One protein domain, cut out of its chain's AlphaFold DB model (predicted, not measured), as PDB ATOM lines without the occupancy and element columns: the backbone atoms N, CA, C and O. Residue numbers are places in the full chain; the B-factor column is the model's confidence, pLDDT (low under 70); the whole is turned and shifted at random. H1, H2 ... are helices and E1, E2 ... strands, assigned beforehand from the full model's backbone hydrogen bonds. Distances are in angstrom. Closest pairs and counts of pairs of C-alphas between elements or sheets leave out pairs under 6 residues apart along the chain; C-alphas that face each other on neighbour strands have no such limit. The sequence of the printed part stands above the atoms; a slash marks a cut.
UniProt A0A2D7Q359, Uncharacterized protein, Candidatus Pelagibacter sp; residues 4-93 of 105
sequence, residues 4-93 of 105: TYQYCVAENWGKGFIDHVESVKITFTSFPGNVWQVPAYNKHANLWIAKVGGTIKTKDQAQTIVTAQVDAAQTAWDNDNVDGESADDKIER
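AT A GLANCE: This is residues 4 to 93 of the 105 residues of an uncharacterized protein of Candidatus Pelagibacter sp (UniProt A0A2D7Q359). A small twisted sheet of four strands has H2 packed on one face and the first part of the long helix H3, residues 59 to 70, packed on the other; H3 then runs on past the sheet as an arm, with the short helix H4 at its far end. H1 is off the sheet, beside one end of H2. The printed part has 90 residues, with four named helices and four named strands in the order E1 H1 E2 E3 H2 E4 H3 H4; the sheet runs E2 E3 E1 E4, antiparallel throughout, and the class is mixed, helices and strands. The whole is loose, with a radius of gyration of the C-alphas of 17.3 A and spans of 55 by 28 by 21 A, the arm of H3 and H4 making the length.

IN THESE COORDINATES: E1 is residues 5 to 9, 13.7 A long, beginning at C-alpha 5 at (27.548, 46.194, -20.475). H1 is residues 20 to 25, and E2 is residues 29 to 31. E3, residues 35 to 39, is 13.6 A long. H2, residues 43 to 51, is 12.3 A long. E4 is residues 55 to 57. H3, residues 59 to 79, is 30.0 A long and begins at C-alpha 59 at (23.782, 42.087, -27.092). H4, residues 87 to 93, ends at C-alpha 93 at (51.787, 36.477, -45.407).

HOW THE PARTS SIT: In the sheet, E3 and E1 are antiparallel at 149 degrees, with N 8 and O 36 within hydrogen-bond range at 3.0 A. E1 and E4 are antiparallel at 133 degrees, with N 9 and O 55 at 2.9 A. E2 and E3 form a hairpin, with N 31 and O 35 at 2.8 A. From edge to edge the strands' lines turn by 94 degrees. H2 and H3 lie on opposite faces, giving three layers, helices on both faces of a sheet. H2 has a height over the sheet of 9.3 A and lies over E1, along the strands at 4 degrees on the local plane; its closest C-alphas to E3 are those of Ala 45 and Val 38, 6.2 A apart. H3 has a height over the sheet of 10.8 A and runs slantwise to the strands, at 54 degrees to E1 on the local plane; its closest C-alphas to E1 are those of Ala 62 and Tyr 7, 6.6 A apart. E1, H1, E2 and E3, H2, E4 are split strand-helix-strand units, two strands that run the same way with another strand between them, each with a right-handed crossover. H1 touches H2, opposite ways at a steep tilt of 42 degrees; the closest C-alphas are those of Glu 22 and His 44, 6.8 A apart. H3 and H4 are apart. In H1, H2, H3 and H4 every O i to N i+4 pair is within hydrogen-bond range.

THE WHOLE: The two C-alphas farthest apart are those of Lys 43 and Gly 84, 55.6 A. The printed part has no cut, and no link is long. The mean pLDDT of the printed part is 97.3, and no printed residue is under 70.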
ATOM      1  N   THR A   4      25.569  44.112 -17.423       92.94
ATOM      2  CA  THR A   4      26.807  44.798 -17.003       92.94
ATOM      3  C   THR A   4      27.244  45.799 -18.065       92.94
ATOM      4  O   THR A   4      27.673  46.916 -17.755       92.94
ATOM      5  N   TYR A   5      27.061  45.431 -19.333       95.94
ATOM      6  CA  TYR A   5      27.548  46.194 -20.475       95.94
ATOM      7  C   TYR A   5      26.442  46.590 -21.431       95.94
ATOM      8  O   TYR A   5      25.531  45.816 -21.688       95.94
ATOM      9  N   GLN A   6      26.544  47.776 -22.019       96.38
ATOM     10  CA  GLN A   6      25.723  48.215 -23.139       96.38
ATOM     11  C   GLN A   6      26.540  48.308 -24.421       96.38
ATOM     12  O   GLN A   6      27.735  48.594 -24.389       96.38
ATOM     13  N   TYR A   7      25.853  48.085 -25.537       98.06
ATOM     14  CA  TYR A   7      26.441  48.076 -26.862       98.06
ATOM     15  C   TYR A   7      25.837  49.185 -27.711       98.06
ATOM     16  O   TYR A   7      24.625  49.420 -27.671       98.06
ATOM     17  N   CYS A   8      26.670  49.838 -28.508       98.38
ATOM     18  CA  CYS A   8      26.225  50.753 -29.549       98.38
ATOM     19  C   CYS A   8      27.076  50.611 -30.806       98.38
ATOM     20  O   CYS A   8      28.213  50.150 -30.747       98.38
ATOM     21  N   VAL A   9      26.532  51.051 -31.937       98.69
ATOM     22  CA  VAL A   9      27.292  51.231 -33.177       98.69
ATOM     23  C   VAL A   9      27.598  52.711 -33.349       98.69
ATOM     24  O   VAL A   9      26.673  53.523 -33.314       98.69
ATOM     25  N   ALA A  10      28.874  53.052 -33.521       98.19
ATOM     26  CA  ALA A  10      29.328  54.422 -33.752       98.19
ATOM     27  C   ALA A  10      30.618  54.427 -34.583       98.19
ATOM     28  O   ALA A  10      31.605  53.796 -34.203       98.19
ATOM     29  N   GLU A  11      30.612  55.134 -35.713       97.62
ATOM     30  CA  GLU A  11      31.775  55.243 -36.597       97.62
ATOM     31  C   GLU A  11      32.888  56.075 -35.948       97.62
ATOM     32  O   GLU A  11      32.663  57.198 -35.492       97.62
ATOM     33  N   ASN A  12      34.100  55.516 -35.902       95.94
ATOM     34  CA  ASN A  12      35.255  56.191 -35.327       95.94
ATOM     35  C   ASN A  12      35.881  57.166 -36.333       95.94
ATOM     36  O   ASN A  12      36.532  56.755 -37.288       95.94
ATOM     37  N   TRP A  13      35.741  58.462 -36.064       96.12
ATOM     38  CA  TRP A  13      36.304  59.557 -36.864       96.12
ATOM     39  C   TRP A  13      37.646  60.090 -36.322       96.12
ATOM     40  O   TRP A  13      38.128  61.144 -36.737       96.12
ATOM     41  N   GLY A  14      38.282  59.366 -35.397       94.75
ATOM     42  CA  GLY A  14      39.611  59.680 -34.881       94.75
ATOM     43  C   GLY A  14      39.600  60.665 -33.710       94.75
ATOM     44  O   GLY A  14      38.912  60.470 -32.707       94.75
ATOM     45  N   LYS A  15      40.444  61.700 -33.776       95.12
ATOM     46  CA  LYS A  15      40.723  62.586 -32.634       95.12
ATOM     47  C   LYS A  15      39.453  63.270 -32.127       95.12
ATOM     48  O   LYS A  15      38.917  64.118 -32.820       95.12
ATOM     49  N   GLY A  16      39.077  63.003 -30.874       95.31
ATOM     50  CA  GLY A  16      37.890  63.570 -30.219       95.31
ATOM     51  C   GLY A  16      36.715  62.592 -30.116       95.31
ATOM     52  O   GLY A  16      35.783  62.851 -29.351       95.31
ATOM     53  N   PHE A  17      36.784  61.456 -30.822       97.75
ATOM     54  CA  PHE A  17      35.810  60.373 -30.708       97.75
ATOM     55  C   PHE A  17      35.738  59.861 -29.265       97.75
ATOM     56  O   PHE A  17      34.664  59.843 -28.660       97.75
ATOM     57  N   ILE A  18      36.899  59.563 -28.682       98.00
ATOM     58  CA  ILE A  18      37.097  59.356 -27.244       98.00
ATOM     59  C   ILE A  18      38.089  60.417 -26.764       98.00
ATOM     60  O   ILE A  18      39.190  60.531 -27.307       98.00
ATOM     61  N   ASP A  19      37.695  61.212 -25.774       96.75
ATOM     62  CA  ASP A  19      38.578  62.180 -25.131       96.75
ATOM     63  C   ASP A  19      39.283  61.604 -23.889       96.75
ATOM     64  O   ASP A  19      39.015  60.491 -23.429       96.75
ATOM     65  N   HIS A  20      40.227  62.373 -23.341       96.50
ATOM     66  CA  HIS A  20      40.997  61.947 -22.174       96.50
ATOM     67  C   HIS A  20      40.111  61.688 -20.944       96.50
ATOM     68  O   HIS A  20      40.290  60.682 -20.262       96.50
ATOM     69  N   VAL A  21      39.132  62.552 -20.672       95.94
ATOM     70  CA  VAL A  21      38.249  62.431 -19.503       95.94
ATOM     71  C   VAL A  21      37.332  61.215 -19.639       95.94
ATOM     72  O   VAL A  21      37.115  60.498 -18.664       95.94
ATOM     73  N   GLU A  22      36.816  60.959 -20.837       97.50
ATOM     74  CA  GLU A  22      36.016  59.787 -21.179       97.50
ATOM     75  C   GLU A  22      36.831  58.506 -21.013       97.50
ATOM     76  O   GLU A  22      36.367  57.591 -20.337       97.50
ATOM     77  N   SER A  23      38.064  58.466 -21.531       96.12
ATOM     78  CA  SER A  23      38.947  57.293 -21.419       96.12
ATOM     79  C   SER A  23      39.275  56.909 -19.970       96.12
ATOM     80  O   SER A  23      39.436  55.734 -19.660       96.12
ATOM     81  N   VAL A  24      39.321  57.890 -19.061       96.88
ATOM     82  CA  VAL A  24      39.554  57.664 -17.625       96.88
ATOM     83  C   VAL A  24      38.285  57.195 -16.906       96.88
ATOM     84  O   VAL A  24      38.361  56.484 -15.907       96.88
ATOM     85  N   LYS A  25      37.103  57.603 -17.379       97.56
ATOM     86  CA  LYS A  25      35.817  57.375 -16.691       97.56
ATOM     87  C   LYS A  25      34.997  56.221 -17.259       97.56
ATOM     88  O   LYS A  25      34.005  55.822 -16.641       97.56
ATOM     89  N   ILE A  26      35.352  55.732 -18.440       97.94
ATOM     90  CA  ILE A  26      34.613  54.720 -19.184       97.94
ATOM     91  C   ILE A  26      35.603  53.651 -19.634       97.94
ATOM     92  O   ILE A  26      36.572  53.931 -20.334       97.94
ATOM     93  N   THR A  27      35.324  52.403 -19.274       96.50
ATOM     94  CA  THR A  27      36.005  51.256 -19.872       96.50
ATOM     95  C   THR A  27      35.399  50.994 -21.244       96.50
ATOM     96  O   THR A  27      34.248  50.573 -21.338       96.50
ATOM     97  N   PHE A  28      36.160  51.272 -22.298       97.44
ATOM     98  CA  PHE A  28      35.765  50.993 -23.674       97.44
ATOM     99  C   PHE A  28      36.285  49.634 -24.128       97.44
ATOM    100  O   PHE A  28      37.407  49.242 -23.812       97.44
ATOM    101  N   THR A  29      35.499  48.938 -24.939       97.44
ATOM    102  CA  THR A  29      35.987  47.833 -25.769       97.44
ATOM    103  C   THR A  29      35.384  47.971 -27.158       97.44
ATOM    104  O   THR A  29      34.174  48.144 -27.299       97.44
ATOM    105  N   SER A  30      36.235  47.946 -28.181       97.06
ATOM    106  CA  SER A  30      35.822  48.004 -29.582       97.06
ATOM    107  C   SER A  30      35.793  46.613 -30.193       97.06
ATOM    108  O   SER A  30      36.689  45.805 -29.954       97.06
ATOM    109  N   PHE A  31      34.817  46.385 -31.055       98.19
ATOM    110  CA  PHE A  31      34.641  45.166 -31.824       98.19
ATOM    111  C   PHE A  31      34.462  45.505 -33.314       98.19
ATOM    112  O   PHE A  31      34.143  46.654 -33.651       98.19
ATOM    113  N   PRO A  32      34.654  44.527 -34.218       98.12
ATOM    114  CA  PRO A  32      34.383  44.698 -35.643       98.12
ATOM    115  C   PRO A  32      32.999  45.298 -35.930       98.12
ATOM    116  O   PRO A  32      32.041  45.092 -35.185       98.12
ATOM    117  N   GLY A  33      32.890  46.052 -37.027       97.88
ATOM    118  CA  GLY A  33      31.629  46.684 -37.430       97.88
ATOM    119  C   GLY A  33      31.259  47.915 -36.605       97.88
ATOM    120  O   GLY A  33      30.075  48.213 -36.453       97.88
ATOM    121  N   ASN A  34      32.257  48.628 -36.067       98.19
ATOM    122  CA  ASN A  34      32.062  49.828 -35.248       98.19
ATOM    123  C   ASN A  34      31.191  49.574 -34.007       98.19
ATOM    124  O   ASN A  34      30.476  50.468 -33.548       98.19
ATOM    125  N   VAL A  35      31.230  48.349 -33.478       98.56
ATOM    126  CA  VAL A  35      30.506  47.959 -32.271       98.56
ATOM    127  C   VAL A  35      31.351  48.324 -31.056       98.56
ATOM    128  O   VAL A  35      32.501  47.914 -30.932       98.56
ATOM    129  N   TRP A  36      30.762  49.074 -30.133       98.38
ATOM    130  CA  TRP A  36      31.408  49.518 -28.905       98.38
ATOM    131  C   TRP A  36      30.660  48.981 -27.701       98.38
ATOM    132  O   TRP A  36      29.442  49.129 -27.607       98.38
ATOM    133  N   GLN A  37      31.401  48.387 -26.773       98.31
ATOM    134  CA  GLN A  37      30.926  48.012 -25.451       98.31
ATOM    135  C   GLN A  37      31.382  49.059 -24.438       98.31
ATOM    136  O   GLN A  37      32.556  49.431 -24.389       98.31
ATOM    137  N   VAL A  38      30.439  49.507 -23.616       97.81
ATOM    138  CA  VAL A  38      30.675  50.418 -22.492       97.81
ATOM    139  C   VAL A  38      29.842  49.972 -21.283       97.81
ATOM    140  O   VAL A  38      28.884  49.212 -21.450       97.81
ATOM    141  N   PRO A  39      30.142  50.411 -20.049       96.94
ATOM    142  CA  PRO A  39      29.367  50.010 -18.878       96.94
ATOM    143  C   PRO A  39      27.908  50.488 -18.974       96.94
ATOM    144  O   PRO A  39      27.645  51.640 -19.333       96.94
ATOM    145  N   ALA A  40      26.949  49.617 -18.645       94.25
ATOM    146  CA  ALA A  40      25.516  49.897 -18.811       94.25
ATOM    147  C   ALA A  40      24.993  50.995 -17.869       94.25
ATOM    148  O   ALA A  40      24.148  51.799 -18.255       94.25
ATOM    149  N   TYR A  41      25.520  51.062 -16.643       93.75
ATOM    150  CA  TYR A  41      25.080  52.005 -15.606       93.75
ATOM    151  C   TYR A  41      26.112  53.108 -15.348       93.75
ATOM    152  O   TYR A  41      26.432  53.427 -14.205       93.75
ATOM    153  N   ASN A  42      26.661  53.693 -16.415       95.75
ATOM    154  CA  ASN A  42      27.626  54.786 -16.328       95.75
ATOM    155  C   ASN A  42      27.108  56.026 -17.074       95.75
ATOM    156  O   ASN A  42      26.889  56.005 -18.284       95.75
ATOM    157  N   LYS A  43      26.937  57.142 -16.351       96.94
ATOM    158  CA  LYS A  43      26.456  58.410 -16.924       96.94
ATOM    159  C   LYS A  43      27.382  58.946 -18.020       96.94
ATOM    160  O   LYS A  43      26.892  59.494 -19.002       96.94
ATOM    161  N   HIS A  44      28.697  58.804 -17.860       98.06
ATOM    162  CA  HIS A  44      29.667  59.249 -18.859       98.06
ATOM    163  C   HIS A  44      29.554  58.425 -20.140       98.06
ATOM    164  O   HIS A  44      29.588  59.004 -21.218       98.06
ATOM    165  N   ALA A  45      29.320  57.114 -20.026       97.69
ATOM    166  CA  ALA A  45      29.062  56.260 -21.183       97.69
ATOM    167  C   ALA A  45      27.820  56.725 -21.957       97.69
ATOM    168  O   ALA A  45      27.895  56.925 -23.163       97.69
ATOM    169  N   ASN A  46      26.710  57.003 -21.268       97.06
ATOM    170  CA  ASN A  46      25.485  57.482 -21.923       97.06
ATOM    171  C   ASN A  46      25.679  58.838 -22.625       97.06
ATOM    172  O   ASN A  46      25.170  59.043 -23.725       97.06
ATOM    173  N   LEU A  47      26.431  59.757 -22.006       97.75
ATOM    174  CA  LEU A  47      26.771  61.048 -22.614       97.75
ATOM    175  C   LEU A  47      27.674  60.880 -23.838       97.75
ATOM    176  O   LEU A  47      27.453  61.545 -24.846       97.75
ATOM    177  N   TRP A  48      28.652  59.977 -23.766       98.44
ATOM    178  CA  TRP A  48      29.531  59.671 -24.887       98.44
ATOM    179  C   TRP A  48      28.751  59.081 -26.068       98.44
ATOM    180  O   TRP A  48      28.900  59.581 -27.178       98.44
ATOM    181  N   ILE A  49      27.855  58.108 -25.836       98.12
ATOM    182  CA  ILE A  49      27.008  57.524 -26.895       98.12
ATOM    183  C   ILE A  49      26.201  58.623 -27.593       98.12
ATOM    184  O   ILE A  49      26.174  58.679 -28.820       98.12
ATOM    185  N   ALA A  50      25.591  59.533 -26.828       97.88
ATOM    186  CA  ALA A  50      24.862  60.662 -27.397       97.88
ATOM    187  C   ALA A  50      25.781  61.606 -28.197       97.88
ATOM    188  O   ALA A  50      25.427  62.003 -29.304       97.88
ATOM    189  N   LYS A  51      26.974  61.925 -27.670       97.50
ATOM    190  CA  LYS A  51      27.978  62.782 -28.326       97.50
ATOM    191  C   LYS A  51      28.391  62.233 -29.692       97.50
ATOM    192  O   LYS A  51      28.486  62.995 -30.647       97.50
ATOM    193  N   VAL A  52      28.650  60.929 -29.784       97.69
ATOM    194  CA  VAL A  52      29.122  60.287 -31.023       97.69
ATOM    195  C   VAL A  52      27.987  59.877 -31.965       97.69
ATOM    196  O   VAL A  52      28.251  59.245 -32.983       97.69
ATOM    197  N   GLY A  53      26.727  60.197 -31.640       97.31
ATOM    198  CA  GLY A  53      25.568  59.760 -32.425       97.31
ATOM    199  C   GLY A  53      25.395  58.237 -32.444       97.31
ATOM    200  O   GLY A  53      24.889  57.675 -33.414       97.31
ATOM    201  N   GLY A  54      25.850  57.554 -31.391       97.81
ATOM    202  CA  GLY A  54      25.862  56.103 -31.315       97.81
ATOM    203  C   GLY A  54      24.455  55.510 -31.282       97.81
ATOM    204  O   GLY A  54      23.587  55.939 -30.523       97.81
ATOM    205  N   THR A  55      24.231  54.470 -32.082       98.44
ATOM    206  CA  THR A  55      22.958  53.739 -32.109       98.44
ATOM    207  C   THR A  55      23.010  52.568 -31.136       98.44
ATOM    208  O   THR A  55      23.757  51.617 -31.365       98.44
ATOM    209  N   ILE A  56      22.203  52.608 -30.072       97.88
ATOM    210  CA  ILE A  56      22.109  51.525 -29.080       97.88
ATOM    211  C   ILE A  56      21.667  50.213 -29.741       97.88
ATOM    212  O   ILE A  56      20.764  50.196 -30.581       97.88
ATOM    213  N   LYS A  57      22.287  49.108 -29.323       97.81
ATOM    214  CA  LYS A  57      21.957  47.736 -29.724       97.81
ATOM    215  C   LYS A  57      21.746  46.846 -28.501       97.81
ATOM    216  O   LYS A  57      22.299  47.085 -27.423       97.81
ATOM    217  N   THR A  58      20.952  45.792 -28.670       96.50
ATOM    218  CA  THR A  58      20.981  44.649 -27.747       96.50
ATOM    219  C   THR A  58      22.282  43.861 -27.931       96.50
ATOM    220  O   THR A  58      22.964  44.024 -28.946       96.50
ATOM    221  N   LYS A  59      22.627  42.992 -26.968       96.06
ATOM    222  CA  LYS A  59      23.782  42.087 -27.092       96.06
ATOM    223  C   LYS A  59      23.684  41.262 -28.374       96.06
ATOM    224  O   LYS A  59      24.632  41.234 -29.142       96.06
ATOM    225  N   ASP A  60      22.518  40.678 -28.638       97.31
ATOM    226  CA  ASP A  60      22.321  39.800 -29.795       97.31
ATOM    227  C   ASP A  60      22.421  40.569 -31.117       97.31
ATOM    228  O   ASP A  60      23.066  40.108 -32.049       97.31
ATOM    229  N   GLN A  61      21.874  41.788 -31.187       98.25
ATOM    230  CA  GLN A  61      22.033  42.644 -32.369       98.25
ATOM    231  C   GLN A  61      23.497  43.029 -32.609       98.25
ATOM    232  O   GLN A  61      23.953  43.033 -33.750       98.25
ATOM    233  N   ALA A  62      24.230  43.370 -31.546       98.44
ATOM    234  CA  ALA A  62      25.657  43.657 -31.638       98.44
ATOM    235  C   ALA A  62      26.451  42.403 -32.044       98.44
ATOM    236  O   ALA A  62      27.322  42.492 -32.904       98.44
ATOM    237  N   GLN A  63      26.100  41.235 -31.498       98.56
ATOM    238  CA  GLN A  63      26.707  39.947 -31.826       98.56
ATOM    239  C   GLN A  63      26.520  39.615 -33.305       98.56
ATOM    240  O   GLN A  63      27.488  39.258 -33.961       98.56
ATOM    241  N   THR A  64      25.316  39.801 -33.856       98.69
ATOM    242  CA  THR A  64      25.062  39.597 -35.289       98.69
ATOM    243  C   THR A  64      25.970  40.464 -36.161       98.69
ATOM    244  O   THR A  64      26.495  39.977 -37.159       98.69
ATOM    245  N   ILE A  65      26.193  41.730 -35.786       98.69
ATOM    246  CA  ILE A  65      27.089  42.627 -36.533       98.69
ATOM    247  C   ILE A  65      28.533  42.129 -36.458       98.69
ATOM    248  O   ILE A  65      29.196  42.033 -37.486       98.69
ATOM    249  N   VAL A  66      29.013  41.796 -35.257       98.69
ATOM    250  CA  VAL A  66      30.388  41.322 -35.052       98.69
ATOM    251  C   VAL A  66      30.636  40.019 -35.809       98.69
ATOM    252  O   VAL A  66      31.616  39.934 -36.545       98.69
ATOM    253  N   THR A  67      29.731  39.045 -35.694       98.75
ATOM    254  CA  THR A  67      29.810  37.769 -36.415       98.75
ATOM    255  C   THR A  67      29.858  37.996 -37.922       98.75
ATOM    256  O   THR A  67      30.780  37.516 -38.564       98.75
ATOM    257  N   ALA A  68      28.974  38.830 -38.483       98.69
ATOM    258  CA  ALA A  68      28.977  39.103 -39.922       98.69
ATOM    259  C   ALA A  68      30.307  39.698 -40.428       98.69
ATOM    260  O   ALA A  68      30.723  39.427 -41.552       98.69
ATOM    261  N   GLN A  69      30.982  40.516 -39.616       98.56
ATOM    262  CA  GLN A  69      32.288  41.080 -39.972       98.56
ATOM    263  C   GLN A  69      33.415  40.048 -39.868       98.56
ATOM    264  O   GLN A  69      34.304  40.036 -40.719       98.56
ATOM    265  N   VAL A  70      33.380  39.179 -38.853       98.56
ATOM    266  CA  VAL A  70      34.347  38.082 -38.708       98.56
ATOM    267  C   VAL A  70      34.185  37.071 -39.842       98.56
ATOM    268  O   VAL A  70      35.180  36.741 -40.478       98.56
ATOM    269  N   ASP A  71      32.956  36.671 -40.176       98.69
ATOM    270  CA  ASP A  71      32.664  35.744 -41.277       98.69
ATOM    271  C   ASP A  71      33.170  36.292 -42.620       98.69
ATOM    272  O   ASP A  71      33.772  35.570 -43.421       98.69
ATOM    273  N   ALA A  72      32.975  37.594 -42.862       98.62
ATOM    274  CA  ALA A  72      33.481  38.262 -44.058       98.62
ATOM    275  C   ALA A  72      35.019  38.250 -44.111       98.62
ATOM    276  O   ALA A  72      35.597  37.968 -45.162       98.62
ATOM    277  N   ALA A  73      35.688  38.506 -42.985       98.38
ATOM    278  CA  ALA A  73      37.146  38.468 -42.894       98.38
ATOM    279  C   ALA A  73      37.708  37.043 -43.039       98.38
ATOM    280  O   ALA A  73      38.696  36.841 -43.742       98.38
ATOM    281  N   GLN A  74      37.062  36.045 -42.431       98.50
ATOM    282  CA  GLN A  74      37.406  34.631 -42.591       98.50
ATOM    283  C   GLN A  74      37.254  34.186 -44.048       98.50
ATOM    284  O   GLN A  74      38.158  33.551 -44.582       98.50
ATOM    285  N   THR A  75      36.162  34.580 -44.708       98.62
ATOM    286  CA  THR A  75      35.924  34.288 -46.129       98.62
ATOM    287  C   THR A  75      36.981  34.938 -47.023       98.62
ATOM    288  O   THR A  75      37.477  34.306 -47.954       98.62
ATOM    289  N   ALA A  76      37.358  36.190 -46.745       98.31
ATOM    290  CA  ALA A  76      38.429  36.865 -47.475       98.31
ATOM    291  C   ALA A  76      39.771  36.138 -47.307       98.31
ATOM    292  O   ALA A  76      40.452  35.890 -48.298       98.31
ATOM    293  N   TRP A  77      40.110  35.731 -46.078       98.25
ATOM    294  CA  TRP A  77      41.311  34.943 -45.801       98.25
ATOM    295  C   TRP A  77      41.280  33.598 -46.536       98.25
ATOM    296  O   TRP A  77      42.251  33.245 -47.194       98.25
ATOM    297  N   ASP A  78      40.166  32.860 -46.493       97.62
ATOM    298  CA  ASP A  78      40.026  31.557 -47.161       97.62
ATOM    299  C   ASP A  78      40.203  31.659 -48.685       97.62
ATOM    300  O   ASP A  78      40.792  30.765 -49.294       97.62
ATOM    301  N   ASN A  79      39.755  32.764 -49.287       97.75
ATOM    302  CA  ASN A  79      39.822  32.995 -50.731       97.75
ATOM    303  C   ASN A  79      41.174  33.538 -51.226       97.75
ATOM    304  O   ASN A  79      41.456  33.444 -52.421       97.75
ATOM    305  N   ASP A  80      42.016  34.086 -50.349       97.44
ATOM    306  CA  ASP A  80      43.327  34.641 -50.703       97.44
ATOM    307  C   ASP A  80      44.405  33.540 -50.728       97.44
ATOM    308  O   ASP A  80      45.207  33.393 -49.803       97.44
ATOM    309  N   ASN A  81      44.374  32.707 -51.773       95.81
ATOM    310  CA  ASN A  81      45.325  31.611 -51.992       95.81
ATOM    311  C   ASN A  81      46.316  31.944 -53.113       95.81
ATOM    312  O   ASN A  81      45.918  32.437 -54.171       95.81
ATOM    313  N   VAL A  82      47.588  31.595 -52.908       97.25
ATOM    314  CA  VAL A  82      48.643  31.653 -53.928       97.25
ATOM    315  C   VAL A  82      49.039  30.229 -54.333       97.25
ATOM    316  O   VAL A  82      49.124  29.337 -53.494       97.25
ATOM    317  N   ASP A  83      49.251  29.993 -55.631       97.00
ATOM    318  CA  ASP A  83      49.616  28.661 -56.129       97.00
ATOM    319  C   ASP A  83      50.969  28.200 -55.561       97.00
ATOM    320  O   ASP A  83      51.939  28.958 -55.540       97.00
ATOM    321  N   GLY A  84      51.021  26.954 -55.089       94.94
ATOM    322  CA  GLY A  84      52.196  26.374 -54.433       94.94
ATOM    323  C   GLY A  84      52.487  26.874 -53.008       94.94
ATOM    324  O   GLY A  84      53.463  26.419 -52.418       94.94
ATOM    325  N   GLU A  85      51.666  27.767 -52.448       96.94
ATOM    326  CA  GLU A  85      51.809  28.272 -51.074       96.94
ATOM    327  C   GLU A  85      51.347  27.220 -50.050       96.94
ATOM    328  O   GLU A  85      50.285  26.607 -50.200       96.94
ATOM    329  N   SER A  86      52.133  26.998 -48.991       96.12
ATOM    330  CA  SER A  86      51.707  26.160 -47.865       96.12
ATOM    331  C   SER A  86      50.796  26.929 -46.897       96.12
ATOM    332  O   SER A  86      50.699  28.155 -46.930       96.12
ATOM    333  N   ALA A  87      50.127  26.218 -45.986       94.19
ATOM    334  CA  ALA A  87      49.314  26.871 -44.957       94.19
ATOM    335  C   ALA A  87      50.153  27.776 -44.035       94.19
ATOM    336  O   ALA A  87      49.673  28.833 -43.627       94.19
ATOM    337  N   ASP A  88      51.396  27.384 -43.743       96.94
ATOM    338  CA  ASP A  88      52.307  28.159 -42.899       96.94
ATOM    339  C   ASP A  88      52.773  29.432 -43.621       96.94
ATOM    340  O   ASP A  88      52.714  30.512 -43.034       96.94
ATOM    341  N   ASP A  89      53.114  29.336 -44.912       97.62
ATOM    342  CA  ASP A  89      53.489  30.499 -45.735       97.62
ATOM    343  C   ASP A  89      52.326  31.500 -45.844       97.62
ATOM    344  O   ASP A  89      52.504  32.712 -45.702       97.62
ATOM    345  N   LYS A  90      51.097  30.993 -46.014       97.50
ATOM    346  CA  LYS A  90      49.892  31.828 -46.036       97.50
ATOM    347  C   LYS A  90      49.677  32.552 -44.709       97.50
ATOM    348  O   LYS A  90      49.300  33.725 -44.705       97.50
ATOM    349  N   ILE A  91      49.907  31.878 -43.581       97.38
ATOM    350  CA  ILE A  91      49.824  32.489 -42.247       97.38
ATOM    351  C   ILE A  91      50.933  33.528 -42.056       97.38
ATOM    352  O   ILE A  91      50.676  34.563 -41.448       97.38
ATOM    353  N   GLU A  92      52.137  33.308 -42.582       97.31
ATOM    354  CA  GLU A  92      53.210  34.307 -42.545       97.31
ATOM    355  C   GLU A  92      52.838  35.560 -43.356       97.31
ATOM    356  O   GLU A  92      53.058  36.685 -42.902       97.31
ATOM    357  N   ARG A  93      52.201  35.381 -44.520       97.56
ATOM    358  CA  ARG A  93      51.787  36.477 -45.407       97.56
ATOM    359  C   ARG A  93      50.567  37.254 -44.910       97.56
ATOM    360  O   ARG A  93      50.561  38.483 -44.969       97.56
TER     361      ARG A  93